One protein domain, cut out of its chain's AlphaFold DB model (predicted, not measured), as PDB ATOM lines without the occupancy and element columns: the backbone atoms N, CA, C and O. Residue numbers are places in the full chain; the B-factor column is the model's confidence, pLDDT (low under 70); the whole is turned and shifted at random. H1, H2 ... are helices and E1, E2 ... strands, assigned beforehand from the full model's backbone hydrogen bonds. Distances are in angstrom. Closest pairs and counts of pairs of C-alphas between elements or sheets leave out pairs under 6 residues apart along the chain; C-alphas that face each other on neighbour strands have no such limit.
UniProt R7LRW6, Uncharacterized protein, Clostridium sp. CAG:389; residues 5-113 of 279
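AT A GLANCE: This is residues 5 to 113 of the 279 residues of an uncharacterized protein of Clostridium sp. CAG:389 (UniProt R7LRW6). Two antiparallel sheets of three strands form two layers that are only partly face to face, their strands crossed obliquely: the long, twisted sheet E2 E3 E4 and the shorter sheet E1 E6 E5. H1 runs along E5 at one side of the gap between the layers, H2 sits beside E1 at the other side, and residues 45 to 50, at the turn between E2 and E3, stick out. The printed part has 109 residues, with two named helices and six named strands in the order E1 H1 E2 E3 E4 H2 E5 E6, and the class is mixed, helices and strands. The whole is compact, with a radius of gyration of the C-alphas of 14.2 A and spans of 44, 31 and 25 A.

IN THESE COORDINATES: E2, residues 33 to 44, measures 31.8 A from C-alpha 33 at (39.319, 53.424, 14.258) to C-alpha 44. E3, residues 51 to 61, measures 32.3 A, and E4, residues 69 to 74, 16.9 A. E1, residues 5 to 9, begins with C-alpha 5 at (32.903, 50.554, 31.003) and measures 13.5 A. E5, residues 97 to 103, measures 20.4 A; E6, residues 106 to 112, measures 19.7 A and ends with C-alpha 112 at (36.561, 57.811, 26.845). H1, residues 16 to 29, measures 20.4 A, and H2, residues 81 to 90, 14.3 A.

HOW THE PARTS SIT: E2, E3 and E4 form a meander, each strand the antiparallel neighbour of the one before. In the hairpin E2 and E3, N 39 and O 56 are 2.9 A apart, within hydrogen-bond range; in the hairpin E3 and E4, N 57 and O 71 are 2.8 A apart. E2 and E5 are near each other, with 7 pairs of C-alphas within 10 A, while E3 and E6 are apart. In the other sheet E6 is the inner strand: N 6 of E1 and O 109 are 2.8 A apart, and in the hairpin E5 and E6, N 99 and O 110 are 2.9 A apart. H1 is on this sheet, over E5 and along the strands, at 11 degrees to E5 on the local plane; its height over the sheet is 6.3 A, and the closest C-alphas of H1 and E5, Phe 21 and Phe 100, are 5.4 A apart. H1 is also on the sheet E2 E3 E4, with 11 pairs of C-alphas within 10 A. H2 only grazes both sheets; its closest C-alphas to E1, Leu 83 and Phe 6, are 5.8 A apart. H1 and H2 are apart. In both helices every O i to N i+4 pair is within hydrogen-bond range.

THE WHOLE: The two C-alphas farthest apart, Glu 30 and Asn 48, are 45.1 A from each other. The printed part has no cut and no long link. The mean pLDDT of the printed part is 81.7; residues 46 to 49, 62 to 67 and 94 to 95 are under 70.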
ATOM      1  N   SER A   5      32.261  51.872  31.020       85.06
ATOM      2  CA  SER A   5      32.903  50.554  31.003       85.06
ATOM      3  C   SER A   5      31.897  49.436  30.733       85.06
ATOM      4  O   SER A   5      30.776  49.436  31.253       85.06
ATOM      5  N   PHE A   6      32.316  48.470  29.921       87.50
ATOM      6  CA  PHE A   6      31.606  47.234  29.623       87.50
ATOM      7  C   PHE A   6      32.449  46.069  30.085       87.50
ATOM      8  O   PHE A   6      33.521  45.833  29.534       87.50
ATOM      9  N   LYS A   7      31.954  45.336  31.076       90.38
ATOM     10  CA  LYS A   7      32.649  44.179  31.630       90.38
ATOM     11  C   LYS A   7      31.830  42.926  31.402       90.38
ATOM     12  O   LYS A   7      30.633  42.915  31.692       90.38
ATOM     13  N   PHE A   8      32.466  41.887  30.885       90.00
ATOM     14  CA  PHE A   8      31.842  40.586  30.681       90.00
ATOM     15  C   PHE A   8      32.866  39.460  30.808       90.00
ATOM     16  O   PHE A   8      34.069  39.670  30.670       90.00
ATOM     17  N   THR A   9      32.363  38.256  31.070       90.06
ATOM     18  CA  THR A   9      33.183  37.057  31.250       90.06
ATOM     19  C   THR A   9      32.970  36.103  30.081       90.06
ATOM     20  O   THR A   9      31.842  35.709  29.766       90.06
ATOM     21  N   LEU A  10      34.072  35.745  29.434       86.38
ATOM     22  CA  LEU A  10      34.141  34.757  28.370       86.38
ATOM     23  C   LEU A  10      33.940  33.350  28.932       86.38
ATOM     24  O   LEU A  10      34.338  33.053  30.058       86.38
ATOM     25  N   ARG A  11      33.386  32.448  28.123       83.62
ATOM     26  CA  ARG A  11      33.264  31.030  28.498       83.62
ATOM     27  C   ARG A  11      34.634  30.347  28.661       83.62
ATOM     28  O   ARG A  11      34.830  29.534  29.570       83.62
ATOM     29  N   SER A  12      35.596  30.728  27.825       78.50
ATOM     30  CA  SER A  12      36.959  30.183  27.790       78.50
ATOM     31  C   SER A  12      38.001  31.299  27.738       78.50
ATOM     32  O   SER A  12      37.687  32.422  27.352       78.50
ATOM     33  N   GLU A  13      39.225  30.989  28.165       79.69
ATOM     34  CA  GLU A  13      40.376  31.890  28.024       79.69
ATOM     35  C   GLU A  13      40.876  31.884  26.576       79.69
ATOM     36  O   GLU A  13      40.760  30.872  25.883       79.69
ATOM     37  N   PHE A  14      41.430  33.017  26.137       73.69
ATOM     38  CA  PHE A  14      42.015  33.192  24.809       73.69
ATOM     39  C   PHE A  14      43.334  33.940  24.946       73.69
ATOM     40  O   PHE A  14      43.345  35.157  25.125       73.69
ATOM     41  N   ASN A  15      44.445  33.217  24.859       75.62
ATOM     42  CA  ASN A  15      45.773  33.794  25.070       75.62
ATOM     43  C   ASN A  15      46.108  34.848  24.001       75.62
ATOM     44  O   ASN A  15      46.775  35.840  24.270       75.62
ATOM     45  N   GLU A  16      45.589  34.671  22.790       75.94
ATOM     46  CA  GLU A  16      45.810  35.564  21.656       75.94
ATOM     47  C   GLU A  16      45.020  36.874  21.776       75.94
ATOM     48  O   GLU A  16      45.334  37.855  21.098       75.94
ATOM     49  N   LEU A  17      44.009  36.916  22.651       80.12
ATOM     50  CA  LEU A  17      43.141  38.078  22.808       80.12
ATOM     51  C   LEU A  17      43.898  39.295  23.344       80.12
ATOM     52  O   LEU A  17      43.615  40.412  22.924       80.12
ATOM     53  N   GLU A  18      44.893  39.082  24.206       83.44
ATOM     54  CA  GLU A  18      45.752  40.155  24.709       83.44
ATOM     55  C   GLU A  18      46.517  40.828  23.564       83.44
ATOM     56  O   GLU A  18      46.485  42.048  23.413       83.44
ATOM     57  N   SER A  19      47.126  40.022  22.689       83.12
ATOM     58  CA  SER A  19      47.843  40.509  21.507       83.12
ATOM     59  C   SER A  19      46.910  41.244  20.535       83.12
ATOM     60  O   SER A  19      47.263  42.303  20.016       83.12
ATOM     61  N   ILE A  20      45.698  40.723  20.316       83.50
ATOM     62  CA  ILE A  20      44.674  41.379  19.487       83.50
ATOM     63  C   ILE A  20      44.288  42.738  20.084       83.50
ATOM     64  O   ILE A  20      44.243  43.737  19.366       83.50
ATOM     65  N   PHE A  21      44.027  42.799  21.390       87.88
ATOM     66  CA  PHE A  21      43.627  44.025  22.077       87.88
ATOM     67  C   PHE A  21      44.731  45.081  22.085       87.88
ATOM     68  O   PHE A  21      44.434  46.244  21.830       87.88
ATOM     69  N   GLN A  22      46.001  44.695  22.233       86.50
ATOM     70  CA  GLN A  22      47.128  45.622  22.081       86.50
ATOM     71  C   GLN A  22      47.145  46.294  20.699       86.50
ATOM     72  O   GLN A  22      47.301  47.515  20.607       86.50
ATOM     73  N   ILE A  23      46.923  45.527  19.623       86.19
ATOM     74  CA  ILE A  23      46.840  46.082  18.263       86.19
ATOM     75  C   ILE A  23      45.662  47.061  18.152       86.19
ATOM     76  O   ILE A  23      45.821  48.173  17.647       86.19
ATOM     77  N   LEU A  24      44.482  46.682  18.654       87.75
ATOM     78  CA  LEU A  24      43.293  47.536  18.608       87.75
ATOM     79  C   LEU A  24      43.462  48.830  19.416       87.75
ATOM     80  O   LEU A  24      43.047  49.892  18.951       87.75
ATOM     81  N   ASN A  25      44.103  48.767  20.584       88.31
ATOM     82  CA  ASN A  25      44.380  49.932  21.427       88.31
ATOM     83  C   ASN A  25      45.345  50.892  20.735       88.31
ATOM     84  O   ASN A  25      45.099  52.098  20.697       88.31
ATOM     85  N   LYS A  26      46.389  50.367  20.085       87.19
ATOM     86  CA  LYS A  26      47.280  51.165  19.237       87.19
ATOM     87  C   LYS A  26      46.526  51.867  18.113       87.19
ATOM     88  O   LYS A  26      46.659  53.078  17.948       87.19
ATOM     89  N   MET A  27      45.665  51.148  17.403       85.94
ATOM     90  CA  MET A  27      44.839  51.736  16.346       85.94
ATOM     91  C   MET A  27      43.863  52.804  16.876       85.94
ATOM     92  O   MET A  27      43.588  53.784  16.180       85.94
ATOM     93  N   SER A  28      43.338  52.636  18.096       86.62
ATOM     94  CA  SER A  28      42.515  53.633  18.807       86.62
ATOM     95  C   SER A  28      43.282  54.926  19.059       86.62
ATOM     96  O   SER A  28      42.820  56.020  18.699       86.62
ATOM     97  N   PHE A  29      44.473  54.771  19.646       85.81
ATOM     98  CA  PHE A  29      45.383  55.844  20.017       85.81
ATOM     99  C   PHE A  29      45.819  56.641  18.784       85.81
ATOM    100  O   PHE A  29      45.726  57.863  18.762       85.81
ATOM    101  N   GLU A  30      46.170  55.960  17.695       84.69
ATOM    102  CA  GLU A  30      46.558  56.588  16.426       84.69
ATOM    103  C   GLU A  30      45.370  57.152  15.620       84.69
ATOM    104  O   GLU A  30      45.547  57.690  14.528       84.69
ATOM    105  N   GLY A  31      44.136  57.036  16.127       82.50
ATOM    106  CA  GLY A  31      42.942  57.577  15.474       82.50
ATOM    107  C   GLY A  31      42.511  56.827  14.212       82.50
ATOM    108  O   GLY A  31      41.758  57.370  13.405       82.50
ATOM    109  N   GLN A  32      42.951  55.581  14.033       82.69
ATOM    110  CA  GLN A  32      42.643  54.781  12.847       82.69
ATOM    111  C   GLN A  32      41.248  54.132  12.888       82.69
ATOM    112  O   GLN A  32      40.693  53.760  11.848       82.69
ATOM    113  N   ILE A  33      40.666  53.977  14.078       84.50
ATOM    114  CA  ILE A  33      39.319  53.424  14.258       84.50
ATOM    115  C   ILE A  33      38.318  54.568  14.383       84.50
ATOM    116  O   ILE A  33      38.485  55.497  15.171       84.50
ATOM    117  N   SER A  34      37.261  54.471  13.583       79.31
ATOM    118  CA  SER A  34      36.190  55.461  13.501       79.31
ATOM    119  C   SER A  34      35.013  55.155  14.425       79.31
ATOM    120  O   SER A  34      34.489  56.069  15.051       79.31
ATOM    121  N   THR A  35      34.601  53.889  14.526       83.44
ATOM    122  CA  THR A  35      33.570  53.444  15.474       83.44
ATOM    123  C   THR A  35      33.756  51.970  15.816       83.44
ATOM    124  O   THR A  35      34.371  51.220  15.054       83.44
ATOM    125  N   VAL A  36      33.209  51.567  16.961       85.81
ATOM    126  CA  VAL A  36      33.059  50.169  17.370       85.81
ATOM    127  C   VAL A  36      31.581  49.927  17.651       85.81
ATOM    128  O   VAL A  36      31.019  50.553  18.543       85.81
ATOM    129  N   ASP A  37      30.918  49.038  16.934       85.75
ATOM    130  CA  ASP A  37      29.547  48.659  17.257       85.75
ATOM    131  C   ASP A  37      29.558  47.429  18.161       85.75
ATOM    132  O   ASP A  37      30.193  46.419  17.860       85.75
ATOM    133  N   ILE A  38      28.850  47.522  19.287       87.44
ATOM    134  CA  ILE A  38      28.714  46.423  20.243       87.44
ATOM    135  C   ILE A  38      27.286  45.902  20.180       87.44
ATOM    136  O   ILE A  38      26.332  46.653  20.399       87.44
ATOM    137  N   LYS A  39      27.134  44.605  19.918       88.00
ATOM    138  CA  LYS A  39      25.834  43.928  19.877       88.00
ATOM    139  C   LYS A  39      25.846  42.737  20.815       88.00
ATOM    140  O   LYS A  39      26.809  41.981  20.857       88.00
ATOM    141  N   VAL A  40      24.747  42.540  21.526       89.31
ATOM    142  CA  VAL A  40      24.501  41.343  22.330       89.31
ATOM    143  C   VAL A  40      23.380  40.566  21.664       89.31
ATOM    144  O   VAL A  40      22.335  41.135  21.353       89.31
ATOM    145  N   GLN A  41      23.587  39.274  21.436       89.38
ATOM    146  CA  GLN A  41      22.591  38.405  20.815       89.38
ATOM    147  C   GLN A  41      22.377  37.154  21.657       89.38
ATOM    148  O   GLN A  41      23.328  36.540  22.140       89.38
ATOM    149  N   LYS A  42      21.113  36.750  21.781       89.88
ATOM    150  CA  LYS A  42      20.729  35.434  22.281       89.88
ATOM    151  C   LYS A  42      20.667  34.478  21.094       89.88
ATOM    152  O   LYS A  42      19.936  34.737  20.142       89.88
ATOM    153  N   LYS A  43      21.441  33.398  21.138       84.62
ATOM    154  CA  LYS A  43      21.496  32.361  20.101       84.62
ATOM    155  C   LYS A  43      21.014  31.029  20.664       84.62
ATOM    156  O   LYS A  43      21.138  30.775  21.860       84.62
ATOM    157  N   GLN A  44      20.457  30.194  19.796       80.31
ATOM    158  CA  GLN A  44      19.990  28.849  20.127       80.31
ATOM    159  C   GLN A  44      21.025  27.829  19.649       80.31
ATOM    160  O   GLN A  44      21.542  27.939  18.536       80.31
ATOM    161  N   ALA A  45      21.370  26.870  20.502       73.12
ATOM    162  CA  ALA A  45      22.203  25.740  20.124       73.12
ATOM    163  C   ALA A  45      21.394  24.788  19.235       73.12
ATOM    164  O   ALA A  45      20.248  24.470  19.554       73.12
ATOM    165  N   VAL A  46      22.006  24.331  18.140       63.31
ATOM    166  CA  VAL A  46      21.357  23.464  17.141       63.31
ATOM    167  C   VAL A  46      20.962  22.112  17.742       63.31
ATOM    168  O   VAL A  46      19.919  21.571  17.397       63.31
ATOM    169  N   GLU A  47      21.764  21.590  18.670       62.56
ATOM    170  CA  GLU A  47      21.621  20.214  19.158       62.56
ATOM    171  C   GLU A  47      20.593  20.064  20.291       62.56
ATOM    172  O   GLU A  47      19.847  19.091  20.313       62.56
ATOM    173  N   ASN A  48      20.510  21.026  21.223       64.25
ATOM    174  CA  ASN A  48      19.877  20.783  22.532       64.25
ATOM    175  C   ASN A  48      18.783  21.790  22.925       64.25
ATOM    176  O   ASN A  48      18.395  21.840  24.092       64.25
ATOM    177  N   ASN A  49      18.313  22.641  22.004       69.69
ATOM    178  CA  ASN A  49      17.343  23.714  22.293       69.69
ATOM    179  C   ASN A  49      17.753  24.680  23.433       69.69
ATOM    180  O   ASN A  49      16.941  25.473  23.909       69.69
ATOM    181  N   SER A  50      19.014  24.639  23.868       78.25
ATOM    182  CA  SER A  50      19.562  25.526  24.886       78.25
ATOM    183  C   SER A  50      19.937  26.871  24.272       78.25
ATOM    184  O   SER A  50      20.272  26.971  23.090       78.25
ATOM    185  N   PHE A  51      19.885  27.929  25.078       84.06
ATOM    186  CA  PHE A  51      20.279  29.265  24.646       84.06
ATOM    187  C   PHE A  51      21.641  29.638  25.215       84.06
ATOM    188  O   PHE A  51      21.972  29.292  26.346       84.06
ATOM    189  N   TYR A  52      22.405  30.394  24.438       86.00
ATOM    190  CA  TYR A  52      23.633  31.034  24.883       86.00
ATOM    191  C   TYR A  52      23.666  32.480  24.398       86.00
ATOM    192  O   TYR A  52      22.990  32.852  23.437       86.00
ATOM    193  N   TYR A  53      24.459  33.301  25.075       88.44
ATOM    194  CA  TYR A  53      24.635  34.695  24.705       88.44
ATOM    195  C   TYR A  53      25.975  34.888  24.012       88.44
ATOM    196  O   TYR A  53      26.986  34.294  24.394       88.44
ATOM    197  N   VAL A  54      25.968  35.733  22.988       86.50
ATOM    198  CA  VAL A  54      27.179  36.209  22.329       86.50
ATOM    199  C   VAL A  54      27.240  37.724  22.372       86.50
ATOM    200  O   VAL A  54      26.211  38.398  22.281       86.50
ATOM    201  N   ILE A  55      28.454  38.249  22.472       87.69
ATOM    202  CA  ILE A  55      28.748  39.657  22.237       87.69
ATOM    203  C   ILE A  55      29.567  39.777  20.952       87.69
ATOM    204  O   ILE A  55      30.508  39.015  20.735       87.69
ATOM    205  N   LEU A  56      29.157  40.688  20.074       85.88
ATOM    206  CA  LEU A  56      29.811  40.992  18.809       85.88
ATOM    207  C   LEU A  56      30.390  42.400  18.891       85.88
ATOM    208  O   LEU A  56      29.685  43.328  19.294       85.88
ATOM    209  N   LEU A  57      31.651  42.530  18.496       85.50
ATOM    210  CA  LEU A  57      32.392  43.778  18.388       85.50
ATOM    211  C   LEU A  57      32.747  43.996  16.920       85.50
ATOM    212  O   LEU A  57      33.628  43.323  16.392       85.50
ATOM    213  N   ASP A  58      32.060  44.928  16.274       83.12
ATOM    214  CA  ASP A  58      32.296  45.318  14.886       83.12
ATOM    215  C   ASP A  58      33.133  46.606  14.876       83.12
ATOM    216  O   ASP A  58      32.681  47.658  15.313       83.12
ATOM    217  N   ILE A  59      34.377  46.540  14.411       83.75
ATOM    218  CA  ILE A  59      35.344  47.641  14.455       83.75
ATOM    219  C   ILE A  59      35.487  48.229  13.056       83.75
ATOM    220  O   ILE A  59      35.920  47.558  12.120       83.75
ATOM    221  N   HIS A  60      35.163  49.509  12.911       80.75
ATOM    222  CA  HIS A  60      35.153  50.217  11.634       80.75
ATOM    223  C   HIS A  60      36.347  51.163  11.549       80.75
ATOM    224  O   HIS A  60      36.435  52.135  12.309       80.75
ATOM    225  N   ARG A  61      37.253  50.938  10.597       78.56
ATOM    226  CA  ARG A  61      38.386  51.842  10.344       78.56
ATOM    227  C   ARG A  61      38.009  52.938   9.349       78.56
ATOM    228  O   ARG A  61      37.220  52.704   8.438       78.56
ATOM    229  N   CYS A  62      38.574  54.132   9.537       65.00
ATOM    230  CA  CYS A  62      38.546  55.244   8.573       65.00
ATOM    231  C   CYS A  62      37.172  55.565   7.921       65.00
ATOM    232  O   CYS A  62      37.135  55.946   6.754       65.00
ATOM    233  N   LYS A  63      36.052  55.444   8.662       63.12
ATOM    234  CA  LYS A  63      34.662  55.679   8.202       63.12
ATOM    235  C   LYS A  63      34.203  54.768   7.046       63.12
ATOM    236  O   LYS A  63      33.676  55.239   6.042       63.12
ATOM    237  N   ALA A  64      34.373  53.458   7.193       58.28
ATOM    238  CA  ALA A  64      33.805  52.469   6.277       58.28
ATOM    239  C   ALA A  64      32.318  52.174   6.570       58.28
ATOM    240  O   ALA A  64      31.912  52.090   7.730       58.28
ATOM    241  N   SER A  65      31.521  51.923   5.524       62.53
ATOM    242  CA  SER A  65      30.125  51.446   5.604       62.53
ATOM    243  C   SER A  65      29.983  50.007   6.137       62.53
ATOM    244  O   SER A  65      28.880  49.470   6.203       62.53
ATOM    245  N   PHE A  66      31.094  49.376   6.522       62.00
ATOM    246  CA  PHE A  66      31.213  47.977   6.921       62.00
ATOM    247  C   PHE A  66      32.306  47.812   7.987       62.00
ATOM    248  O   PHE A  66      33.227  48.631   8.076       62.00
ATOM    249  N   ALA A  67      32.205  46.755   8.793       66.12
ATOM    250  CA  ALA A  67      33.188  46.437   9.823       66.12
ATOM    251  C   ALA A  67      34.487  45.916   9.187       66.12
ATOM    252  O   ALA A  67      34.461  45.037   8.330       66.12
ATOM    253  N   SER A  68      35.628  46.469   9.599       70.62
ATOM    254  CA  SER A  68      36.965  46.033   9.169       70.62
ATOM    255  C   SER A  68      37.507  44.880  10.019       70.62
ATOM    256  O   SER A  68      38.416  44.178   9.599       70.62
ATOM    257  N   ILE A  69      37.013  44.721  11.247       75.75
ATOM    258  CA  ILE A  69      37.351  43.611  12.145       75.75
ATOM    259  C   ILE A  69      36.071  43.273  12.911       75.75
ATOM    260  O   ILE A  69      35.466  44.181  13.475       75.75
ATOM    261  N   SER A  70      35.664  42.003  12.944       74.62
ATOM    262  CA  SER A  70      34.470  41.567  13.676       74.62
ATOM    263  C   SER A  70      34.832  40.448  14.641       74.62
ATOM    264  O   SER A  70      35.214  39.352  14.237       74.62
ATOM    265  N   ILE A  71      34.693  40.706  15.937       77.12
ATOM    266  CA  ILE A  71      35.042  39.739  16.979       77.12
ATOM    267  C   ILE A  71      33.769  39.274  17.672       77.12
ATOM    268  O   ILE A  71      32.984  40.095  18.139       77.12
ATOM    269  N   GLN A  72      33.556  37.959  17.746       81.12
ATOM    270  CA  GLN A  72      32.402  37.374  18.421       81.12
ATOM    271  C   GLN A  72      32.859  36.524  19.604       81.12
ATOM    272  O   GLN A  72      33.596  35.556  19.442       81.12
ATOM    273  N   PHE A  73      32.323  36.815  20.784       81.00
ATOM    274  CA  PHE A  73      32.603  36.059  21.995       81.00
ATOM    275  C   PHE A  73      31.352  35.378  22.531       81.00
ATOM    276  O   PHE A  73      30.305  36.012  22.663       81.00
ATOM    277  N   LYS A  74      31.470  34.100  22.901       83.19
ATOM    278  CA  LYS A  74      30.454  33.381  23.673       83.19
ATOM    279  C   LYS A  74      30.631  33.693  25.158       83.19
ATOM    280  O   LYS A  74      31.724  33.542  25.707       83.19
ATOM    281  N   LEU A  75      29.555  34.144  25.791       85.75
ATOM    282  CA  LEU A  75      29.565  34.548  27.194       85.75
ATOM    283  C   LEU A  75      29.377  33.341  28.115       85.75
ATOM    284  O   LEU A  75      28.670  32.394  27.767       85.75
ATOM    285  N   ASP A  76      29.996  33.400  29.294       84.31
ATOM    286  CA  ASP A  76      29.811  32.398  30.352       84.31
ATOM    287  C   ASP A  76      28.383  32.432  30.921       84.31
ATOM    288  O   ASP A  76      27.791  31.405  31.244       84.31
ATOM    289  N   LYS A  77      27.807  33.637  31.016       87.06
ATOM    290  CA  LYS A  77      26.494  33.897  31.618       87.06
ATOM    291  C   LYS A  77      25.707  34.917  30.803       87.06
ATOM    292  O   LYS A  77      26.238  35.570  29.904       87.06
ATOM    293  N   GLU A  78      24.429  35.059  31.139       89.50
ATOM    294  CA  GLU A  78      23.602  36.146  30.624       89.50
ATOM    295  C   GLU A  78      24.233  37.514  30.953       89.50
ATOM    296  O   GLU A  78      24.720  37.714  32.073       89.50
ATOM    297  N   PRO A  79      24.266  38.457  29.994       87.69
ATOM    298  CA  PRO A  79      24.803  39.791  30.222       87.69
ATOM    299  C   PRO A  79      24.044  40.523  31.328       87.69
ATOM    300  O   PRO A  79      22.817  40.485  31.401       87.69
ATOM    301  N   SER A  80      24.784  41.239  32.175       87.56
ATOM    302  CA  SER A  80      24.191  41.976  33.287       87.56
ATOM    303  C   SER A  80      23.279  43.110  32.803       87.56
ATOM    304  O   SER A  80      23.506  43.731  31.760       87.56
ATOM    305  N   GLY A  81      22.263  43.450  33.603       86.12
ATOM    306  CA  GLY A  81      21.403  44.604  33.319       86.12
ATOM    307  C   GLY A  81      22.181  45.925  33.247       86.12
ATOM    308  O   GLY A  81      21.813  46.825  32.495       86.12
ATOM    309  N   GLU A  82      23.294  46.036  33.979       86.88
ATOM    310  CA  GLU A  82      24.214  47.172  33.885       86.88
ATOM    311  C   GLU A  82      24.888  47.253  32.511       86.88
ATOM    312  O   GLU A  82      24.885  48.324  31.902       86.88
ATOM    313  N   LEU A  83      25.388  46.128  31.987       86.06
ATOM    314  CA  LEU A  83      25.979  46.056  30.650       86.06
ATOM    315  C   LEU A  83      24.973  46.529  29.596       86.06
ATOM    316  O   LEU A  83      25.291  47.401  28.785       86.06
ATOM    317  N   LEU A  84      23.739  46.019  29.644       85.75
ATOM    318  CA  LEU A  84      22.686  46.396  28.696       85.75
ATOM    319  C   LEU A  84      22.332  47.891  28.786       85.75
ATOM    320  O   LEU A  84      22.199  48.559  27.761       85.75
ATOM    321  N   ARG A  85      22.250  48.454  30.000       85.19
ATOM    322  CA  ARG A  85      22.032  49.900  30.200       85.19
ATOM    323  C   ARG A  85      23.192  50.736  29.667       85.19
ATOM    324  O   ARG A  85      22.958  51.797  29.081       85.19
ATOM    325  N   ASN A  86      24.429  50.285  29.861       85.62
ATOM    326  CA  ASN A  86      25.605  50.969  29.340       85.62
ATOM    327  C   ASN A  86      25.616  50.954  27.805       85.62
ATOM    328  O   ASN A  86      25.970  51.973  27.218       85.62
ATOM    329  N   LEU A  87      25.112  49.901  27.142       83.31
ATOM    330  CA  LEU A  87      25.014  49.857  25.670       83.31
ATOM    331  C   LEU A  87      24.103  50.970  25.140       83.31
ATOM    332  O   LEU A  87      24.428  51.635  24.156       83.31
ATOM    333  N   THR A  88      22.989  51.233  25.828       80.75
ATOM    334  CA  THR A  88      22.072  52.327  25.473       80.75
ATOM    335  C   THR A  88      22.693  53.711  25.675       80.75
ATOM    336  O   THR A  88      22.354  54.649  24.956       80.75
ATOM    337  N   LYS A  89      23.584  53.875  26.662       82.31
ATOM    338  CA  LYS A  89      24.338  55.127  26.844       82.31
ATOM    339  C   LYS A  89      25.393  55.284  25.753       82.31
ATOM    340  O   LYS A  89      25.533  56.362  25.184       82.31
ATOM    341  N   TYR A  90      26.089  54.198  25.436       81.00
ATOM    342  CA  TYR A  90      27.146  54.163  24.436       81.00
ATOM    343  C   TYR A  90      26.675  54.562  23.039       81.00
ATOM    344  O   TYR A  90      27.363  55.317  22.351       81.00
ATOM    345  N   SER A  91      25.488  54.115  22.619       74.19
ATOM    346  CA  SER A  91      24.937  54.476  21.307       74.19
ATOM    347  C   SER A  91      24.738  55.987  21.120       74.19
ATOM    348  O   SER A  91      24.675  56.447  19.985       74.19
ATOM    349  N   LYS A  92      24.700  56.764  22.212       74.88
ATOM    350  CA  LYS A  92      24.481  58.218  22.214       74.88
ATOM    351  C   LYS A  92      25.766  59.053  22.316       74.88
ATOM    352  O   LYS A  92      25.679  60.277  22.294       74.88
ATOM    353  N   LEU A  93      26.944  58.435  22.458       72.12
ATOM    354  CA  LEU A  93      28.216  59.162  22.567       72.12
ATOM    355  C   LEU A  93      28.684  59.683  21.198       72.12
ATOM    356  O   LEU A  93      28.731  58.926  20.232       72.12
ATOM    357  N   ALA A  94      29.056  60.967  21.135       65.94
ATOM    358  CA  ALA A  94      29.471  61.646  19.902       65.94
ATOM    359  C   ALA A  94      30.921  61.336  19.483       65.94
ATOM    360  O   ALA A  94      31.213  61.229  18.295       65.94
ATOM    361  N   SER A  95      31.818  61.172  20.459       65.12
ATOM    362  CA  SER A  95      33.206  60.743  20.272       65.12
ATOM    363  C   SER A  95      33.454  59.527  21.149       65.12
ATOM    364  O   SER A  95      32.945  59.448  22.269       65.12
ATOM    365  N   LYS A  96      34.179  58.553  20.606       72.81
ATOM    366  CA  LYS A  96      34.394  57.250  21.228       72.81
ATOM    367  C   LYS A  96      35.854  56.879  21.042       72.81
ATOM    368  O   LYS A  96      36.253  56.409  19.978       72.81
ATOM    369  N   LYS A  97      36.651  57.119  22.075       78.25
ATOM    370  CA  LYS A  97      37.972  56.508  22.210       78.25
ATOM    371  C   LYS A  97      37.821  55.280  23.080       78.25
ATOM    372  O   LYS A  97      37.079  55.321  24.055       78.25
ATOM    373  N   PHE A  98      38.441  54.183  22.683       83.81
ATOM    374  CA  PHE A  98      38.219  52.894  23.322       83.81
ATOM    375  C   PHE A  98      39.546  52.269  23.729       83.81
ATOM    376  O   PHE A  98      40.558  52.444  23.048       83.81
ATOM    377  N   ASP A  99      39.489  51.551  24.838       88.25
ATOM    378  CA  ASP A  99      40.569  50.759  25.394       88.25
ATOM    379  C   ASP A  99      40.030  49.363  25.715       88.25
ATOM    380  O   ASP A  99      39.018  49.199  26.408       88.25
ATOM    381  N   PHE A 100      40.668  48.362  25.126       89.50
ATOM    382  CA  PHE A 100      40.354  46.956  25.276       89.50
ATOM    383  C   PHE A 100      41.314  46.339  26.287       89.50
ATOM    384  O   PHE A 100      42.529  46.364  26.101       89.50
ATOM    385  N   GLN A 101      40.765  45.727  27.329       90.88
ATOM    386  CA  GLN A 101      41.538  45.037  28.351       90.88
ATOM    387  C   GLN A 101      41.021  43.612  28.508       90.88
ATOM    388  O   GLN A 101      39.810  43.364  28.489       90.88
ATOM    389  N   VAL A 102      41.943  42.671  28.686       89.06
ATOM    390  CA  VAL A 102      41.629  41.276  28.986       89.06
ATOM    391  C   VAL A 102      42.499  40.795  30.135       89.06
ATOM    392  O   VAL A 102      43.697  41.054  30.175       89.06
ATOM    393  N   ASN A 103      41.885  40.073  31.063       90.06
ATOM    394  CA  ASN A 103      42.573  39.302  32.082       90.06
ATOM    395  C   ASN A 103      41.937  37.914  32.127       90.06
ATOM    396  O   ASN A 103      40.835  37.739  32.654       90.06
ATOM    397  N   LYS A 104      42.613  36.918  31.544       87.06
ATOM    398  CA  LYS A 104      42.084  35.557  31.385       87.06
ATOM    399  C   LYS A 104      40.739  35.553  30.642       87.06
ATOM    400  O   LYS A 104      40.692  35.781  29.438       87.06
ATOM    401  N   LYS A 105      39.637  35.291  31.355       87.69
ATOM    402  CA  LYS A 105      38.266  35.286  30.816       87.69
ATOM    403  C   LYS A 105      37.561  36.629  30.960       87.69
ATOM    404  O   LYS A 105      36.481  36.803  30.405       87.69
ATOM    405  N   GLU A 106      38.098  37.547  31.750       91.06
ATOM    406  CA  GLU A 106      37.465  38.833  32.013       91.06
ATOM    407  C   GLU A 106      37.865  39.825  30.932       91.06
ATOM    408  O   GLU A 106      39.045  40.101  30.736       91.06
ATOM    409  N   VAL A 107      36.873  40.372  30.236       90.50
ATOM    410  CA  VAL A 107      37.072  41.405  29.223       90.50
ATOM    411  C   VAL A 107      36.448  42.697  29.715       90.50
ATOM    412  O   VAL A 107      35.297  42.715  30.161       90.50
ATOM    413  N   SER A 108      37.210  43.781  29.612       90.62
ATOM    414  CA  SER A 108      36.753  45.139  29.876       90.62
ATOM    415  C   SER A 108      36.936  45.996  28.627       90.62
ATOM    416  O   SER A 108      38.032  46.082  28.084       90.62
ATOM    417  N   LEU A 109      35.859  46.638  28.178       88.69
ATOM    418  CA  LEU A 109      35.886  47.656  27.129       88.69
ATOM    419  C   LEU A 109      35.619  49.001  27.787       88.69
ATOM    420  O   LEU A 109      34.553  49.195  28.379       88.69
ATOM    421  N   ILE A 110      36.577  49.910  27.717       87.50
ATOM    422  CA  ILE A 110      36.499  51.215  28.367       87.50
ATOM    423  C   ILE A 110      36.386  52.286  27.294       87.50
ATOM    424  O   ILE A 110      37.119  52.266  26.312       87.50
ATOM    425  N   PHE A 111      35.449  53.212  27.479       83.69
ATOM    426  CA  PHE A 111      35.165  54.288  26.544       83.69
ATOM    427  C   PHE A 111      35.407  55.647  27.182       83.69
ATOM    428  O   PHE A 111      34.860  55.958  28.247       83.69
ATOM    429  N   TYR A 112      36.172  56.462  26.469       78.19
ATOM    430  CA  TYR A 112      36.561  57.811  26.845       78.19
ATOM    431  C   TYR A 112      35.981  58.841  25.873       78.19
ATOM    432  O   TYR A 112      35.776  58.573  24.684       78.19
ATOM    433  N   ASP A 113      35.728  60.030  26.414       71.12
ATOM    434  CA  ASP A 113      35.298  61.231  25.698       71.12
ATOM    435  C   ASP A 113      36.468  61.940  24.986       71.12
ATOM    436  O   ASP A 113      36.260  62.522  23.918       71.12
TER     437      ASP A 113